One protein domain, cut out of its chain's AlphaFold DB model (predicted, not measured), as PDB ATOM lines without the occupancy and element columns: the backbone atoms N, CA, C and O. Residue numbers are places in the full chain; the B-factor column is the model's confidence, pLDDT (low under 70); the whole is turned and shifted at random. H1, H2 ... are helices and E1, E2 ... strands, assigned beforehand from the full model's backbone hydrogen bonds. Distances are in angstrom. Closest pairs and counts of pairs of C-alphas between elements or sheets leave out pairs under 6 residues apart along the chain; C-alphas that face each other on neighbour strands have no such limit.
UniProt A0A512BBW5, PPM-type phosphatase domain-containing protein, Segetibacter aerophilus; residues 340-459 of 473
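Overview. This is residues 340 to 459 of the 473 residues of the protein "PPM-type phosphatase domain-containing protein" of Segetibacter aerophilus (UniProt A0A512BBW5). The chain winds in four stacked, three-sided turns, a short solenoid whose walls are three sheets: E1, E2 and E3 make the first turn, E4, E5 and E6 the second, E7, E8 and E9 the third, and E10, E11 and E12 the last. H1 caps the end at the first turn, and at the other end E13 folds back beside the end of E12 in a loose hairpin whose loop, residues 449 to 455, reaches away from the turns. The printed part has 120 residues with one named helix followed by thirteen named strands, and its class is mostly strand. The sheets E1 E4 E7 E10 and E2 E5 E8 E11 are all parallel, and the sheet E3 E6 E9 E12 E13 is mixed. The whole is compact, with a radius of gyration of the C-alphas of 13.9 A and spans of 47 by 34 by 25 A.

Arrangement. H1, residues 340 to 349, comes first, and each of its O i to N i+4 pairs is within hydrogen-bond range. E1, residues 356 to 358, E2, residues 366 to 369, and E3, residues 373 to 375, are edge strands of three different sheets. H1 only grazes each of these sheets; its closest C-alphas to E3 are those of Ile 345 and Ile 373, 6.7 A apart, and to E2 those of Glu 341 and Ile 369, 6.3 A. Next come E4, residues 379 to 383, E5, residues 388 to 391, and E6, residues 398 to 402. E4 is parallel to E1, with N 357 and O 381 2.8 A apart; E5 is parallel to E2, with N 367 and O 388 at 2.9 A; E6 is parallel to E3, with N 373 and O 399 at 2.9 A. E7, residues 408 to 412, runs on into E8, residues 415 to 417, at 93 degrees, and E9, residues 421 to 425, follows. E7 is parallel to E4 at 5 degrees, with N 380 and O 408 2.9 A apart; E8 is parallel to E5, N 389 and O 415 at 2.8 A; E9 is parallel to E6, N 402 and O 424 at 2.9 A. The closest C-alphas of E8 and E9 are those of Leu 416 and Gly 422, 6.5 A apart. E10, residues 430 to 433, meets E9 only through their link, and runs on into E11, residues 436 to 438, at 94 degrees; E12, residues 442 to 448, follows. E10 is parallel to E7, N 431 and O 409 at 2.8 A; E11 to E8, N 416 and O 436 at 2.8 A; E12 to E9, N 445 and O 423 at 2.9 A. E13, residues 456 to 458, is antiparallel to E12 in a hairpin, with N 456 and O 448 3.5 A apart.

Along the chain. H1 begins with C-alpha 340 at (274.466, 311.078, 434.158) and is 14.4 A long. E1 measures 6.6 A, E2 9.7 A and E3 6.4 A; E4 measures 13.5 A, E5 9.8 A and E6 10.2 A. E7 measures 13.1 A, E8 6.4 A and E9 10.4 A; E10 measures 10.3 A and E11 6.4 A. E12, the longest strand, runs 15.7 A from C-alpha 442 at (252.138, 317.714, 424.231). E13, 6.2 A long, ends with C-alpha 458 at (245.032, 311.054, 419.072).

Size, cuts and confidence. The two C-alphas farthest apart are those of Pro 362 and Asp 452, 47.8 A. The printed part has no cut, and no link is long. The mean pLDDT of the printed part is 74.5; 34 residues are under 70, among them 346 to 356, 360 to 365 and 448 to 459.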
ATOM      1  N   GLU A 340     275.507 310.961 433.129       67.12
ATOM      2  CA  GLU A 340     274.466 311.078 434.158       67.12
ATOM      3  C   GLU A 340     273.138 310.497 433.660       67.12
ATOM      4  O   GLU A 340     272.516 309.700 434.358       67.12
ATOM      5  N   GLU A 341     272.764 310.805 432.415       73.44
ATOM      6  CA  GLU A 341     271.635 310.220 431.689       73.44
ATOM      7  C   GLU A 341     271.771 308.696 431.568       73.44
ATOM      8  O   GLU A 341     270.817 307.973 431.851       73.44
ATOM      9  N   GLN A 342     272.960 308.184 431.230       71.62
ATOM     10  CA  GLN A 342     273.181 306.739 431.137       71.62
ATOM     11  C   GLN A 342     273.033 306.057 432.507       71.62
ATOM     12  O   GLN A 342     272.283 305.092 432.632       71.62
ATOM     13  N   LYS A 343     273.646 306.609 433.568       67.50
ATOM     14  CA  LYS A 343     273.462 306.106 434.944       67.50
ATOM     15  C   LYS A 343     272.002 306.144 435.387       67.50
ATOM     16  O   LYS A 343     271.561 305.237 436.088       67.50
ATOM     17  N   PHE A 344     271.261 307.181 435.004       72.19
ATOM     18  CA  PHE A 344     269.840 307.323 435.300       72.19
ATOM     19  C   PHE A 344     269.004 306.226 434.620       72.19
ATOM     20  O   PHE A 344     268.231 305.543 435.294       72.19
ATOM     21  N   ILE A 345     269.216 305.989 433.322       71.81
ATOM     22  CA  ILE A 345     268.525 304.949 432.542       71.81
ATOM     23  C   ILE A 345     268.875 303.543 433.047       71.81
ATOM     24  O   ILE A 345     267.974 302.725 433.241       71.81
ATOM     25  N   ASP A 346     270.152 303.273 433.321       68.50
ATOM     26  CA  ASP A 346     270.609 301.981 433.845       68.50
ATOM     27  C   ASP A 346     270.044 301.713 435.252       68.50
ATOM     28  O   ASP A 346     269.687 300.581 435.575       68.50
ATOM     29  N   SER A 347     269.886 302.757 436.075       67.69
ATOM     30  CA  SER A 347     269.278 302.648 437.412       67.69
ATOM     31  C   SER A 347     267.763 302.415 437.366       67.69
ATOM     32  O   SER A 347     267.225 301.744 438.247       67.69
ATOM     33  N   ILE A 348     267.081 302.944 436.344       68.75
ATOM     34  CA  ILE A 348     265.651 302.716 436.096       68.75
ATOM     35  C   ILE A 348     265.409 301.286 435.590       68.75
ATOM     36  O   ILE A 348     264.610 300.550 436.170       68.75
ATOM     37  N   ASN A 349     266.115 300.873 434.534       62.69
ATOM     38  CA  ASN A 349     265.830 299.621 433.827       62.69
ATOM     39  C   ASN A 349     266.577 298.396 434.402       62.69
ATOM     40  O   ASN A 349     266.150 297.265 434.186       62.69
ATOM     41  N   GLY A 350     267.660 298.585 435.166       56.28
ATOM     42  CA  GLY A 350     268.412 297.496 435.813       56.28
ATOM     43  C   GLY A 350     267.806 296.973 437.125       56.28
ATOM     44  O   GLY A 350     268.307 296.004 437.694       56.28
ATOM     45  N   ASN A 351     266.741 297.601 437.629       52.38
ATOM     46  CA  ASN A 351     266.175 297.334 438.951       52.38
ATOM     47  C   ASN A 351     265.005 296.333 438.882       52.38
ATOM     48  O   ASN A 351     263.835 296.699 438.978       52.38
ATOM     49  N   THR A 352     265.318 295.048 438.704       49.22
ATOM     50  CA  THR A 352     264.334 293.965 438.491       49.22
ATOM     51  C   THR A 352     263.539 293.534 439.732       49.22
ATOM     52  O   THR A 352     262.709 292.635 439.628       49.22
ATOM     53  N   THR A 353     263.771 294.138 440.903       44.41
ATOM     54  CA  THR A 353     263.177 293.707 442.188       44.41
ATOM     55  C   THR A 353     262.468 294.813 442.975       44.41
ATOM     56  O   THR A 353     261.999 294.558 444.084       44.41
ATOM     57  N   LYS A 354     262.360 296.036 442.435       50.44
ATOM     58  CA  LYS A 354     261.608 297.131 443.068       50.44
ATOM     59  C   LYS A 354     260.700 297.828 442.065       50.44
ATOM     60  O   LYS A 354     261.170 298.507 441.161       50.44
ATOM     61  N   GLU A 355     259.396 297.733 442.306       62.22
ATOM     62  CA  GLU A 355     258.355 298.438 441.543       62.22
ATOM     63  C   GLU A 355     258.416 299.966 441.730       62.22
ATOM     64  O   GLU A 355     257.890 300.716 440.910       62.22
ATOM     65  N   VAL A 356     259.085 300.438 442.792       62.28
ATOM     66  CA  VAL A 356     259.287 301.860 443.100       62.28
ATOM     67  C   VAL A 356     260.767 302.231 443.002       62.28
ATOM     68  O   VAL A 356     261.619 301.696 443.716       62.28
ATOM     69  N   PHE A 357     261.052 303.204 442.143       72.44
ATOM     70  CA  PHE A 357     262.336 303.859 441.955       72.44
ATOM     71  C   PHE A 357     262.281 305.285 442.518       72.44
ATOM     72  O   PHE A 357     261.387 306.060 442.185       72.44
ATOM     73  N   VAL A 358     263.252 305.648 443.357       68.12
ATOM     74  CA  VAL A 358     263.366 306.990 443.949       68.12
ATOM     75  C   VAL A 358     264.643 307.642 443.437       68.12
ATOM     76  O   VAL A 358     265.726 307.067 443.559       68.12
ATOM     77  N   LEU A 359     264.529 308.852 442.889       70.12
ATOM     78  CA  LEU A 359     265.680 309.663 442.508       70.12
ATOM     79  C   LEU A 359     266.366 310.188 443.777       70.12
ATOM     80  O   LEU A 359     265.958 311.187 444.367       70.12
ATOM     81  N   ASN A 360     267.448 309.518 444.173       62.56
ATOM     82  CA  ASN A 360     268.338 309.941 445.260       62.56
ATOM     83  C   ASN A 360     269.320 311.038 444.797       62.56
ATOM     84  O   ASN A 360     270.530 310.944 445.003       62.56
ATOM     85  N   THR A 361     268.797 312.069 444.141       62.91
ATOM     86  CA  THR A 361     269.520 313.288 443.754       62.91
ATOM     87  C   THR A 361     269.078 314.450 444.644       62.91
ATOM     88  O   THR A 361     267.932 314.440 445.092       62.91
ATOM     89  N   PRO A 362     269.929 315.466 444.889       60.31
ATOM     90  CA  PRO A 362     269.531 316.635 445.667       60.31
ATOM     91  C   PRO A 362     268.260 317.283 445.109       60.31
ATOM     92  O   PRO A 362     268.162 317.514 443.895       60.31
ATOM     93  N   GLU A 363     267.315 317.603 445.996       53.19
ATOM     94  CA  GLU A 363     266.146 318.426 445.672       53.19
ATOM     95  C   GLU A 363     266.631 319.687 444.930       53.19
ATOM     96  O   GLU A 363     267.550 320.357 445.402       53.19
ATOM     97  N   THR A 364     266.038 319.997 443.769       54.88
ATOM     98  CA  THR A 364     266.430 321.051 442.791       54.88
ATOM     99  C   THR A 364     267.526 320.739 441.752       54.88
ATOM    100  O   THR A 364     267.839 321.610 440.941       54.88
ATOM    101  N   THR A 365     268.055 319.513 441.657       69.75
ATOM    102  CA  THR A 365     268.979 319.159 440.551       69.75
ATOM    103  C   THR A 365     268.247 319.083 439.200       69.75
ATOM    104  O   THR A 365     267.162 318.500 439.104       69.75
ATOM    105  N   SER A 366     268.847 319.635 438.138       80.56
ATOM    106  CA  SER A 366     268.364 319.509 436.756       80.56
ATOM    107  C   SER A 366     269.207 318.524 435.939       80.56
ATOM    108  O   SER A 366     270.418 318.713 435.837       80.56
ATOM    109  N   ILE A 367     268.579 317.531 435.311       83.38
ATOM    110  CA  ILE A 367     269.252 316.529 434.468       83.38
ATOM    111  C   ILE A 367     268.958 316.838 432.998       83.38
ATOM    112  O   ILE A 367     267.795 316.975 432.617       83.38
ATOM    113  N   THR A 368     269.998 316.933 432.165       85.56
ATOM    114  CA  THR A 368     269.833 317.140 430.716       85.56
ATOM    115  C   THR A 368     269.649 315.800 430.011       85.56
ATOM    116  O   THR A 368     270.461 314.893 430.183       85.56
ATOM    117  N   ILE A 369     268.591 315.686 429.207       84.75
ATOM    118  CA  ILE A 369     268.212 314.477 428.471       84.75
ATOM    119  C   ILE A 369     268.468 314.694 426.977       84.75
ATOM    120  O   ILE A 369     267.912 315.613 426.368       84.75
ATOM    121  N   THR A 370     269.329 313.861 426.391       82.81
ATOM    122  CA  THR A 370     269.790 313.985 424.996       82.81
ATOM    123  C   THR A 370     269.041 313.089 424.009       82.81
ATOM    124  O   THR A 370     269.082 313.358 422.801       82.81
ATOM    125  N   ASP A 371     268.355 312.059 424.518       81.88
ATOM    126  CA  ASP A 371     267.413 311.191 423.806       81.88
ATOM    127  C   ASP A 371     266.371 310.597 424.787       81.88
ATOM    128  O   ASP A 371     266.564 310.572 425.999       81.88
ATOM    129  N   SER A 372     265.252 310.101 424.265       85.12
ATOM    130  CA  SER A 372     264.117 309.550 425.015       85.12
ATOM    131  C   SER A 372     264.530 308.518 426.063       85.12
ATOM    132  O   SER A 372     265.440 307.717 425.837       85.12
ATOM    133  N   ILE A 373     263.829 308.504 427.196       85.94
ATOM    134  CA  ILE A 373     263.993 307.509 428.259       85.94
ATOM    135  C   ILE A 373     263.009 306.356 427.994       85.94
ATOM    136  O   ILE A 373     261.797 306.540 428.165       85.94
ATOM    137  N   PRO A 374     263.476 305.170 427.558       83.31
ATOM    138  CA  PRO A 374     262.608 304.014 427.387       83.31
ATOM    139  C   PRO A 374     262.280 303.405 428.752       83.31
ATOM    140  O   PRO A 374     263.177 303.016 429.501       83.31
ATOM    141  N   VAL A 375     260.990 303.275 429.053       82.44
ATOM    142  CA  VAL A 375     260.495 302.494 430.191       82.44
ATOM    143  C   VAL A 375     260.213 301.083 429.690       82.44
ATOM    144  O   VAL A 375     259.314 300.884 428.867       82.44
ATOM    145  N   THR A 376     261.016 300.111 430.130       79.25
ATOM    146  CA  THR A 376     260.904 298.701 429.701       79.25
ATOM    147  C   THR A 376     260.217 297.788 430.715       79.25
ATOM    148  O   THR A 376     259.800 296.692 430.348       79.25
ATOM    149  N   ASN A 377     260.082 298.227 431.966       73.81
ATOM    150  CA  ASN A 377     259.496 297.451 433.059       73.81
ATOM    151  C   ASN A 377     257.964 297.334 432.906       73.81
ATOM    152  O   ASN A 377     257.319 298.255 432.400       73.81
ATOM    153  N   ASP A 378     257.388 296.220 433.372       70.44
ATOM    154  CA  ASP A 378     255.935 295.964 433.328       70.44
ATOM    155  C   ASP A 378     255.162 296.993 434.172       70.44
ATOM    156  O   ASP A 378     254.276 297.680 433.663       70.44
ATOM    157  N   SER A 379     255.600 297.183 435.420       76.19
ATOM    158  CA  SER A 379     255.140 298.230 436.337       76.19
ATOM    159  C   SER A 379     256.330 299.029 436.867       76.19
ATOM    160  O   SER A 379     257.331 298.442 437.281       76.19
ATOM    161  N   LEU A 380     256.227 300.360 436.870       81.88
ATOM    162  CA  LEU A 380     257.255 301.247 437.416       81.88
ATOM    163  C   LEU A 380     256.651 302.505 438.052       81.88
ATOM    164  O   LEU A 380     255.837 303.194 437.447       81.88
ATOM    165  N   HIS A 381     257.111 302.858 439.246       83.19
ATOM    166  CA  HIS A 381     256.819 304.125 439.908       83.19
ATOM    167  C   HIS A 381     258.117 304.922 440.075       83.19
ATOM    168  O   HIS A 381     259.015 304.482 440.784       83.19
ATOM    169  N   ILE A 382     258.229 306.083 439.428       83.31
ATOM    170  CA  ILE A 382     259.386 306.984 439.500       83.31
ATOM    171  C   ILE A 382     259.045 308.166 440.413       83.31
ATOM    172  O   ILE A 382     258.228 309.008 440.046       83.31
ATOM    173  N   ILE A 383     259.700 308.258 441.571       83.62
ATOM    174  CA  ILE A 383     259.590 309.383 442.510       83.62
ATOM    175  C   ILE A 383     260.775 310.329 442.295       83.62
ATOM    176  O   ILE A 383     261.921 309.975 442.571       83.62
ATOM    177  N   GLY A 384     260.499 311.532 441.796       75.31
ATOM    178  CA  GLY A 384     261.496 312.510 441.365       75.31
ATOM    179  C   GLY A 384     262.046 313.458 442.418       75.31
ATOM    180  O   GLY A 384     263.020 314.138 442.122       75.31
ATOM    181  N   ASN A 385     261.438 313.563 443.605       80.62
ATOM    182  CA  ASN A 385     261.851 314.507 444.658       80.62
ATOM    183  C   ASN A 385     262.060 315.963 444.158       80.62
ATOM    184  O   ASN A 385     262.956 316.677 444.605       80.62
ATOM    185  N   GLY A 386     261.249 316.412 443.192       74.50
ATOM    186  CA  GLY A 386     261.316 317.763 442.621       74.50
ATOM    187  C   GLY A 386     262.371 317.970 441.526       74.50
ATOM    188  O   GLY A 386     262.569 319.106 441.091       74.50
ATOM    189  N   VAL A 387     263.039 316.911 441.054       84.88
ATOM    190  CA  VAL A 387     263.994 316.968 439.931       84.88
ATOM    191  C   VAL A 387     263.346 317.519 438.661       84.88
ATOM    192  O   VAL A 387     262.195 317.210 438.332       84.88
ATOM    193  N   THR A 388     264.119 318.314 437.917       86.81
ATOM    194  CA  THR A 388     263.738 318.804 436.586       86.81
ATOM    195  C   THR A 388     264.530 318.056 435.515       86.81
ATOM    196  O   THR A 388     265.750 318.170 435.452       86.81
ATOM    197  N   LEU A 389     263.850 317.307 434.651       88.56
ATOM    198  CA  LEU A 389     264.432 316.794 433.414       88.56
ATOM    199  C   LEU A 389     264.292 317.876 432.342       88.56
ATOM    200  O   LEU A 389     263.191 318.378 432.121       88.56
ATOM    201  N   ILE A 390     265.391 318.238 431.685       88.06
ATOM    202  CA  ILE A 390     265.426 319.276 430.651       88.06
ATOM    203  C   ILE A 390     265.849 318.627 429.335       88.06
ATOM    204  O   ILE A 390     266.888 317.972 429.270       88.06
ATOM    205  N   SER A 391     265.058 318.810 428.280       86.81
ATOM    206  CA  SER A 391     265.451 318.417 426.926       86.81
ATOM    207  C   SER A 391     266.680 319.209 426.489       86.81
ATOM    208  O   SER A 391     266.670 320.440 426.577       86.81
ATOM    209  N   ASP A 392     267.706 318.536 425.962       83.94
ATOM    210  CA  ASP A 392     268.776 319.239 425.253       83.94
ATOM    211  C   ASP A 392     268.193 320.092 424.109       83.94
ATOM    212  O   ASP A 392     267.193 319.742 423.478       83.94
ATOM    213  N   SER A 393     268.856 321.209 423.821       75.69
ATOM    214  CA  SER A 393     268.547 322.130 422.729       75.69
ATOM    215  C   SER A 393     268.398 321.445 421.362       75.69
ATOM    216  O   SER A 393     267.530 321.844 420.581       75.69
ATOM    217  N   THR A 394     269.183 320.390 421.090       75.88
ATOM    218  CA  THR A 394     269.124 319.607 419.841       75.88
ATOM    219  C   THR A 394     268.074 318.493 419.867       75.88
ATOM    220  O   THR A 394     267.775 317.909 418.824       75.88
ATOM    221  N   TYR A 395     267.500 318.187 421.035       81.06
ATOM    222  CA  TYR A 395     266.500 317.139 421.204       81.06
ATOM    223  C   TYR A 395     265.077 317.719 421.211       81.06
ATOM    224  O   TYR A 395     264.778 318.715 421.873       81.06
ATOM    225  N   LYS A 396     264.191 317.090 420.431       72.94
ATOM    226  CA  LYS A 396     262.768 317.456 420.270       72.94
ATOM    227  C   LYS A 396     261.853 316.229 420.265       72.94
ATOM    228  O   LYS A 396     260.799 316.228 419.639       72.94
ATOM    229  N   GLY A 397     262.281 315.149 420.912       78.62
ATOM    230  CA  GLY A 397     261.468 313.946 421.071       78.62
ATOM    231  C   GLY A 397     260.713 313.909 422.407       78.62
ATOM    232  O   GLY A 397     260.682 314.906 423.134       78.62
ATOM    233  N   PRO A 398     260.071 312.772 422.723       87.31
ATOM    234  CA  PRO A 398     259.423 312.554 424.009       87.31
ATOM    235  C   PRO A 398     260.431 312.396 425.156       87.31
ATOM    236  O   PRO A 398     261.447 311.729 424.982       87.31
ATOM    237  N   ALA A 399     260.127 312.917 426.350       87.50
ATOM    238  CA  ALA A 399     260.969 312.668 427.526       87.50
ATOM    239  C   ALA A 399     260.954 311.180 427.912       87.50
ATOM    240  O   ALA A 399     262.006 310.558 428.031       87.50
ATOM    241  N   PHE A 400     259.759 310.590 428.034       89.50
ATOM    242  CA  PHE A 400     259.569 309.163 428.307       89.50
ATOM    243  C   PHE A 400     258.841 308.455 427.163       89.50
ATOM    244  O   PHE A 400     257.864 308.980 426.624       89.50
ATOM    245  N   ILE A 401     259.262 307.228 426.847       88.56
ATOM    246  CA  ILE A 401     258.534 306.307 425.965       88.56
ATOM    247  C   ILE A 401     258.197 305.040 426.747       88.56
ATOM    248  O   ILE A 401     259.096 304.301 427.148       88.56
ATOM    249  N   MET A 402     256.908 304.746 426.918       85.81
ATOM    250  CA  MET A 402     256.475 303.453 427.449       85.81
ATOM    251  C   MET A 402     256.602 302.373 426.370       85.81
ATOM    252  O   MET A 402     256.025 302.481 425.282       85.81
ATOM    253  N   SER A 403     257.363 301.321 426.670       80.88
ATOM    254  CA  SER A 403     257.499 300.161 425.785       80.88
ATOM    255  C   SER A 403     256.170 299.398 425.676       80.88
ATOM    256  O   SER A 403     255.391 299.411 426.626       80.88
ATOM    257  N   PRO A 404     255.895 298.660 424.581       70.75
ATOM    258  CA  PRO A 404     254.626 297.936 424.415       70.75
ATOM    259  C   PRO A 404     254.323 296.867 425.480       70.75
ATOM    260  O   PRO A 404     253.180 296.439 425.581       70.75
ATOM    261  N   GLY A 405     255.333 296.417 426.233       67.44
ATOM    262  CA  GLY A 405     255.180 295.508 427.373       67.44
ATOM    263  C   GLY A 405     255.037 296.202 428.733       67.44
ATOM    264  O   GLY A 405     254.924 295.504 429.729       67.44
ATOM    265  N   SER A 406     255.064 297.539 428.789       73.94
ATOM    266  CA  SER A 406     254.893 298.311 430.023       73.94
ATOM    267  C   SER A 406     253.409 298.603 430.251       73.94
ATOM    268  O   SER A 406     252.781 299.363 429.503       73.94
ATOM    269  N   ARG A 407     252.831 297.963 431.268       73.38
ATOM    270  CA  ARG A 407     251.421 298.103 431.645       73.38
ATOM    271  C   ARG A 407     251.174 299.319 432.528       73.38
ATOM    272  O   ARG A 407     250.121 299.934 432.377       73.38
ATOM    273  N   TYR A 408     252.112 299.667 433.410       79.44
ATOM    274  CA  TYR A 408     251.930 300.722 434.408       79.44
ATOM    275  C   TYR A 408     253.171 301.610 434.581       79.44
ATOM    276  O   TYR A 408     254.273 301.123 434.831       79.44
ATOM    277  N   LEU A 409     252.973 302.927 434.519       83.88
ATOM    278  CA  LEU A 409     253.973 303.939 434.848       83.88
ATOM    279  C   LEU A 409     253.345 305.022 435.728       83.88
ATOM    280  O   LEU A 409     252.482 305.764 435.266       83.88
ATOM    281  N   LEU A 410     253.813 305.164 436.966       84.38
ATOM    282  CA  LEU A 410     253.500 306.304 437.827       84.38
ATOM    283  C   LEU A 410     254.707 307.241 437.889       84.38
ATOM    284  O   LEU A 410     255.785 306.840 438.316       84.38
ATOM    285  N   LEU A 411     254.529 308.497 437.491       86.25
ATOM    286  CA  LEU A 411     255.507 309.562 437.709       86.25
ATOM    287  C   LEU A 411     255.037 310.427 438.886       86.25
ATOM    288  O   LEU A 411     253.942 310.985 438.826       86.25
ATOM    289  N   ASP A 412     255.852 310.549 439.934       85.88
ATOM    290  CA  ASP A 412     255.585 311.390 441.106       85.88
ATOM    291  C   ASP A 412     256.644 312.494 441.247       85.88
ATOM    292  O   ASP A 412     257.842 312.222 441.240       85.88
ATOM    293  N   SER A 413     256.207 313.743 441.419       85.88
ATOM    294  CA  SER A 413     257.044 314.875 441.843       85.88
ATOM    295  C   SER A 413     258.262 315.124 440.934       85.88
ATOM    296  O   SER A 413     259.406 315.172 441.388       85.88
ATOM    297  N   LEU A 414     257.994 315.295 439.634       88.25
ATOM    298  CA  LEU A 414     258.963 315.566 438.561       88.25
ATOM    299  C   LEU A 414     258.568 316.816 437.763       88.25
ATOM    300  O   LEU A 414     257.386 317.097 437.582       88.25
ATOM    301  N   THR A 415     259.544 317.525 437.199       88.88
ATOM    302  CA  THR A 415     259.301 318.544 436.163       88.88
ATOM    303  C   THR A 415     259.931 318.107 434.844       88.88
ATOM    304  O   THR A 415     261.095 317.725 434.830       88.88
ATOM    305  N   LEU A 416     259.190 318.180 433.739       89.62
ATOM    306  CA  LEU A 416     259.682 317.919 432.381       89.62
ATOM    307  C   LEU A 416     259.691 319.229 431.594       89.62
ATOM    308  O   LEU A 416     258.641 319.852 431.428       89.62
ATOM    309  N   GLU A 417     260.861 319.655 431.123       89.81
ATOM    310  CA  GLU A 417     261.065 320.979 430.534       89.81
ATOM    311  C   GLU A 417     261.633 320.921 429.102       89.81
ATOM    312  O   GLU A 417     262.567 320.177 428.815       89.81
ATOM    313  N   ASN A 418     261.071 321.732 428.197       87.50
ATOM    314  CA  ASN A 418     261.495 321.932 426.796       87.50
ATOM    315  C   ASN A 418     261.378 320.724 425.828       87.50
ATOM    316  O   ASN A 418     261.848 320.822 424.690       87.50
ATOM    317  N   PHE A 419     260.728 319.623 426.226       86.56
ATOM    318  CA  PHE A 419     260.405 318.490 425.340       86.56
ATOM    319  C   PHE A 419     259.159 318.761 424.481       86.56
ATOM    320  O   PHE A 419     258.145 319.219 425.003       86.56
ATOM    321  N   ASP A 420     259.148 318.377 423.203       81.62
ATOM    322  CA  ASP A 420     257.931 318.473 422.372       81.62
ATOM    323  C   ASP A 420     256.805 317.565 422.898       81.62
ATOM    324  O   ASP A 420     255.632 317.945 422.866       81.62
ATOM    325  N   ILE A 421     257.154 316.387 423.423       85.31
ATOM    326  CA  ILE A 421     256.221 315.450 424.058       85.31
ATOM    327  C   ILE A 421     256.733 315.133 425.471       85.31
ATOM    328  O   ILE A 421     257.916 314.877 425.665       85.31
ATOM    329  N   GLY A 422     255.864 315.132 426.478       85.38
ATOM    330  CA  GLY A 422     256.254 314.761 427.840       85.38
ATOM    331  C   GLY A 422     256.385 313.245 427.970       85.38
ATOM    332  O   GLY A 422     257.485 312.710 428.086       85.38
ATOM    333  N   VAL A 423     255.257 312.539 427.883       88.19
ATOM    334  CA  VAL A 423     255.217 311.070 427.882       88.19
ATOM    335  C   VAL A 423     254.525 310.555 426.625       88.19
ATOM    336  O   VAL A 423     253.393 310.935 426.322       88.19
ATOM    337  N   LEU A 424     255.195 309.660 425.905       87.06
ATOM    338  CA  LEU A 424     254.627 308.897 424.802       87.06
ATOM    339  C   LEU A 424     254.243 307.502 425.299       87.06
ATOM    340  O   LEU A 424     255.105 306.730 425.721       87.06
ATOM    341  N   THR A 425     252.962 307.155 425.215       84.81
ATOM    342  CA  THR A 425     252.459 305.846 425.652       84.81
ATOM    343  C   THR A 425     251.560 305.185 424.605       84.81
ATOM    344  O   THR A 425     251.064 305.819 423.671       84.81
ATOM    345  N   ARG A 426     251.390 303.868 424.738       77.31
ATOM    346  CA  ARG A 426     250.431 303.037 423.991       77.31
ATOM    347  C   ARG A 426     249.404 302.365 424.910       77.31
ATOM    348  O   ARG A 426     248.506 301.696 424.413       77.31
ATOM    349  N   THR A 427     249.551 302.521 426.226       68.50
ATOM    350  CA  THR A 427     248.730 301.894 427.267       68.50
ATOM    351  C   THR A 427     248.083 302.967 428.142       68.50
ATOM    352  O   THR A 427     248.573 304.093 428.235       68.50
ATOM    353  N   SER A 428     246.955 302.638 428.772       72.31
ATOM    354  CA  SER A 428     246.206 303.549 429.650       72.31
ATOM    355  C   SER A 428     246.813 303.708 431.048       72.31
ATOM    356  O   SER A 428     246.467 304.658 431.739       72.31
ATOM    357  N   GLY A 429     247.728 302.827 431.466       75.19
ATOM    358  CA  GLY A 429     248.310 302.804 432.816       75.19
ATOM    359  C   GLY A 429     249.365 303.879 433.102       75.19
ATOM    360  O   GLY A 429     250.280 303.628 433.881       75.19
ATOM    361  N   LEU A 430     249.273 305.058 432.482       84.06
ATOM    362  CA  LEU A 430     250.106 306.208 432.830       84.06
ATOM    363  C   LEU A 430     249.418 307.050 433.909       84.06
ATOM    364  O   LEU A 430     248.382 307.667 433.662       84.06
ATOM    365  N   HIS A 431     250.046 307.154 435.074       83.44
ATOM    366  CA  HIS A 431     249.609 308.007 436.171       83.44
ATOM    367  C   HIS A 431     250.638 309.109 436.440       83.44
ATOM    368  O   HIS A 431     251.847 308.894 436.395       83.44
ATOM    369  N   LEU A 432     250.145 310.312 436.730       86.19
ATOM    370  CA  LEU A 432     250.959 311.501 436.970       86.19
ATOM    371  C   LEU A 432     250.524 312.133 438.294       86.19
ATOM    372  O   LEU A 432     249.364 312.510 438.453       86.19
ATOM    373  N   LYS A 433     251.455 312.269 439.236       81.69
ATOM    374  CA  LYS A 433     251.233 312.851 440.563       81.69
ATOM    375  C   LYS A 433     252.251 313.964 440.780       81.69
ATOM    376  O   LYS A 433     253.444 313.746 440.651       81.69
ATOM    377  N   ASN A 434     251.803 315.189 441.047       81.94
ATOM    378  CA  ASN A 434     252.693 316.352 441.209       81.94
ATOM    379  C   ASN A 434     253.686 316.582 440.038       81.94
ATOM    380  O   ASN A 434     254.739 317.188 440.238       81.94
ATOM    381  N   VAL A 435     253.373 316.109 438.823       85.94
ATOM    382  CA  VAL A 435     254.233 316.279 437.640       85.94
ATOM    383  C   VAL A 435     253.934 317.606 436.949       85.94
ATOM    384  O   VAL A 435     252.776 317.916 436.666       85.94
ATOM    385  N   GLN A 436     254.975 318.376 436.643       85.75
ATOM    386  CA  GLN A 436     254.878 319.632 435.899       85.75
ATOM    387  C   GLN A 436     255.460 319.481 434.493       85.75
ATOM    388  O   GLN A 436     256.518 318.887 434.312       85.75
ATOM    389  N   PHE A 437     254.805 320.079 433.500       87.81
ATOM    390  CA  PHE A 437     255.282 320.128 432.118       87.81
ATOM    391  C   PHE A 437     255.516 321.593 431.736       87.81
ATOM    392  O   PHE A 437     254.565 322.370 431.650       87.81
ATOM    393  N   LYS A 438     256.774 321.986 431.530       82.38
ATOM    394  CA  LYS A 438     257.186 323.359 431.200       82.38
ATOM    395  C   LYS A 438     257.665 323.423 429.754       82.38
ATOM    396  O   LYS A 438     258.444 322.579 429.325       82.38
ATOM    397  N   ASN A 439     257.185 324.404 428.987       81.25
ATOM    398  CA  ASN A 439     257.469 324.530 427.547       81.25
ATOM    399  C   ASN A 439     257.263 323.218 426.758       81.25
ATOM    400  O   ASN A 439     257.951 322.964 425.772       81.25
ATOM    401  N   CYS A 440     256.326 322.376 427.204       81.38
ATOM    402  CA  CYS A 440     256.058 321.083 426.595       81.38
ATOM    403  C   CYS A 440     254.822 321.165 425.702       81.38
ATOM    404  O   CYS A 440     253.732 321.503 426.171       81.38
ATOM    405  N   ARG A 441     254.983 320.875 424.406       78.75
ATOM    406  CA  ARG A 441     253.912 321.050 423.412       78.75
ATOM    407  C   ARG A 441     252.779 320.032 423.597       78.75
ATOM    408  O   ARG A 441     251.614 320.383 423.396       78.75
ATOM    409  N   VAL A 442     253.103 318.795 423.977       81.62
ATOM    410  CA  VAL A 442     252.138 317.714 424.231       81.62
ATOM    411  C   VAL A 442     252.520 316.959 425.516       81.62
ATOM    412  O   VAL A 442     253.339 316.046 425.460       81.62
ATOM    413  N   PRO A 443     251.932 317.285 426.683       81.44
ATOM    414  CA  PRO A 443     252.285 316.645 427.957       81.44
ATOM    415  C   PRO A 443     252.196 315.112 427.944       81.44
ATOM    416  O   PRO A 443     253.106 314.433 428.413       81.44
ATOM    417  N   VAL A 444     251.139 314.560 427.342       85.06
ATOM    418  CA  VAL A 444     250.980 313.117 427.112       85.06
ATOM    419  C   VAL A 444     250.443 312.889 425.704       85.06
ATOM    420  O   VAL A 444     249.459 313.517 425.312       85.06
ATOM    421  N   GLN A 445     251.063 311.973 424.959       81.69
ATOM    422  CA  GLN A 445     250.587 311.509 423.657       81.69
ATOM    423  C   GLN A 445     250.314 310.001 423.691       81.69
ATOM    424  O   GLN A 445     251.184 309.211 424.060       81.69
ATOM    425  N   TYR A 446     249.119 309.612 423.243       77.94
ATOM    426  CA  TYR A 446     248.721 308.216 423.074       77.94
ATOM    427  C   TYR A 446     248.858 307.807 421.602       77.94
ATOM    428  O   TYR A 446     248.217 308.390 420.722       77.94
ATOM    429  N   ASN A 447     249.691 306.800 421.333       70.88
ATOM    430  CA  ASN A 447     249.907 306.250 419.995       70.88
ATOM    431  C   ASN A 447     249.111 304.957 419.801       70.88
ATOM    432  O   ASN A 447     249.453 303.916 420.365       70.88
ATOM    433  N   PHE A 448     248.102 305.005 418.932       60.91
ATOM    434  CA  PHE A 448     247.261 303.855 418.608       60.91
ATOM    435  C   PHE A 448     247.759 303.144 417.342       60.91
ATOM    436  O   PHE A 448     247.930 303.755 416.284       60.91
ATOM    437  N   LEU A 449     247.979 301.832 417.455       50.78
ATOM    438  CA  LEU A 449     248.372 300.950 416.355       50.78
ATOM    439  C   LEU A 449     247.155 300.151 415.885       50.78
ATOM    440  O   LEU A 449     246.765 299.163 416.503       50.78
ATOM    441  N   PHE A 450     246.563 300.585 414.776       51.69
ATOM    442  CA  PHE A 450     245.484 299.860 414.113       51.69
ATOM    443  C   PHE A 450     246.071 298.831 413.147       51.69
ATOM    444  O   PHE A 450     247.016 299.125 412.419       51.69
ATOM    445  N   LYS A 451     245.492 297.626 413.123       43.66
ATOM    446  CA  LYS A 451     246.052 296.458 412.420       43.66
ATOM    447  C   LYS A 451     246.269 296.670 410.911       43.66
ATOM    448  O   LYS A 451     247.174 296.063 410.352       43.66
ATOM    449  N   ASP A 452     245.489 297.571 410.303       46.19
ATOM    450  CA  ASP A 452     245.443 297.821 408.855       46.19
ATOM    451  C   ASP A 452     245.589 299.315 408.470       46.19
ATOM    452  O   ASP A 452     245.185 299.719 407.377       46.19
ATOM    453  N   ARG A 453     246.112 300.182 409.357       43.56
ATOM    454  CA  ARG A 453     246.322 301.624 409.073       43.56
ATOM    455  C   ARG A 453     247.624 302.157 409.694       43.56
ATOM    456  O   ARG A 453     248.029 301.657 410.742       43.56
ATOM    457  N   PRO A 454     248.272 303.182 409.098       49.50
ATOM    458  CA  PRO A 454     249.402 303.863 409.733       49.50
ATOM    459  C   PRO A 454     248.993 304.483 411.079       49.50
ATOM    460  O   PRO A 454     247.816 304.773 411.298       49.50
ATOM    461  N   VAL A 455     249.975 304.680 411.966       46.00
ATOM    462  CA  VAL A 455     249.783 305.185 413.339       46.00
ATOM    463  C   VAL A 455     248.937 306.458 413.337       46.00
ATOM    464  O   VAL A 455     249.300 307.447 412.702       46.00
ATOM    465  N   ILE A 456     247.823 306.434 414.072       44.06
ATOM    466  CA  ILE A 456     246.955 307.601 414.245       44.06
ATOM    467  C   ILE A 456     247.274 308.220 415.606       44.06
ATOM    468  O   ILE A 456     247.072 307.594 416.648       44.06
ATOM    469  N   ASN A 457     247.768 309.456 415.585       45.19
ATOM    470  CA  ASN A 457     248.023 310.237 416.792       45.19
ATOM    471  C   ASN A 457     246.704 310.867 417.262       45.19
ATOM    472  O   ASN A 457     246.109 311.664 416.535       45.19
ATOM    473  N   GLY A 458     246.247 310.509 418.463       44.22
ATOM    474  CA  GLY A 458     245.032 311.054 419.072       44.22
ATOM    475  C   GLY A 458     245.341 312.029 420.210       44.22
ATOM    476  O   GLY A 458     246.291 311.831 420.965       44.22
ATOM    477  N   ARG A 459     244.506 313.063 420.366       45.47
ATOM    478  CA  ARG A 459     244.494 313.954 421.536       45.47
ATOM    479  C   ARG A 459     243.071 314.005 422.087       45.47
ATOM    480  O   ARG A 459     242.170 314.440 421.377       45.47
TER     481      ARG A 459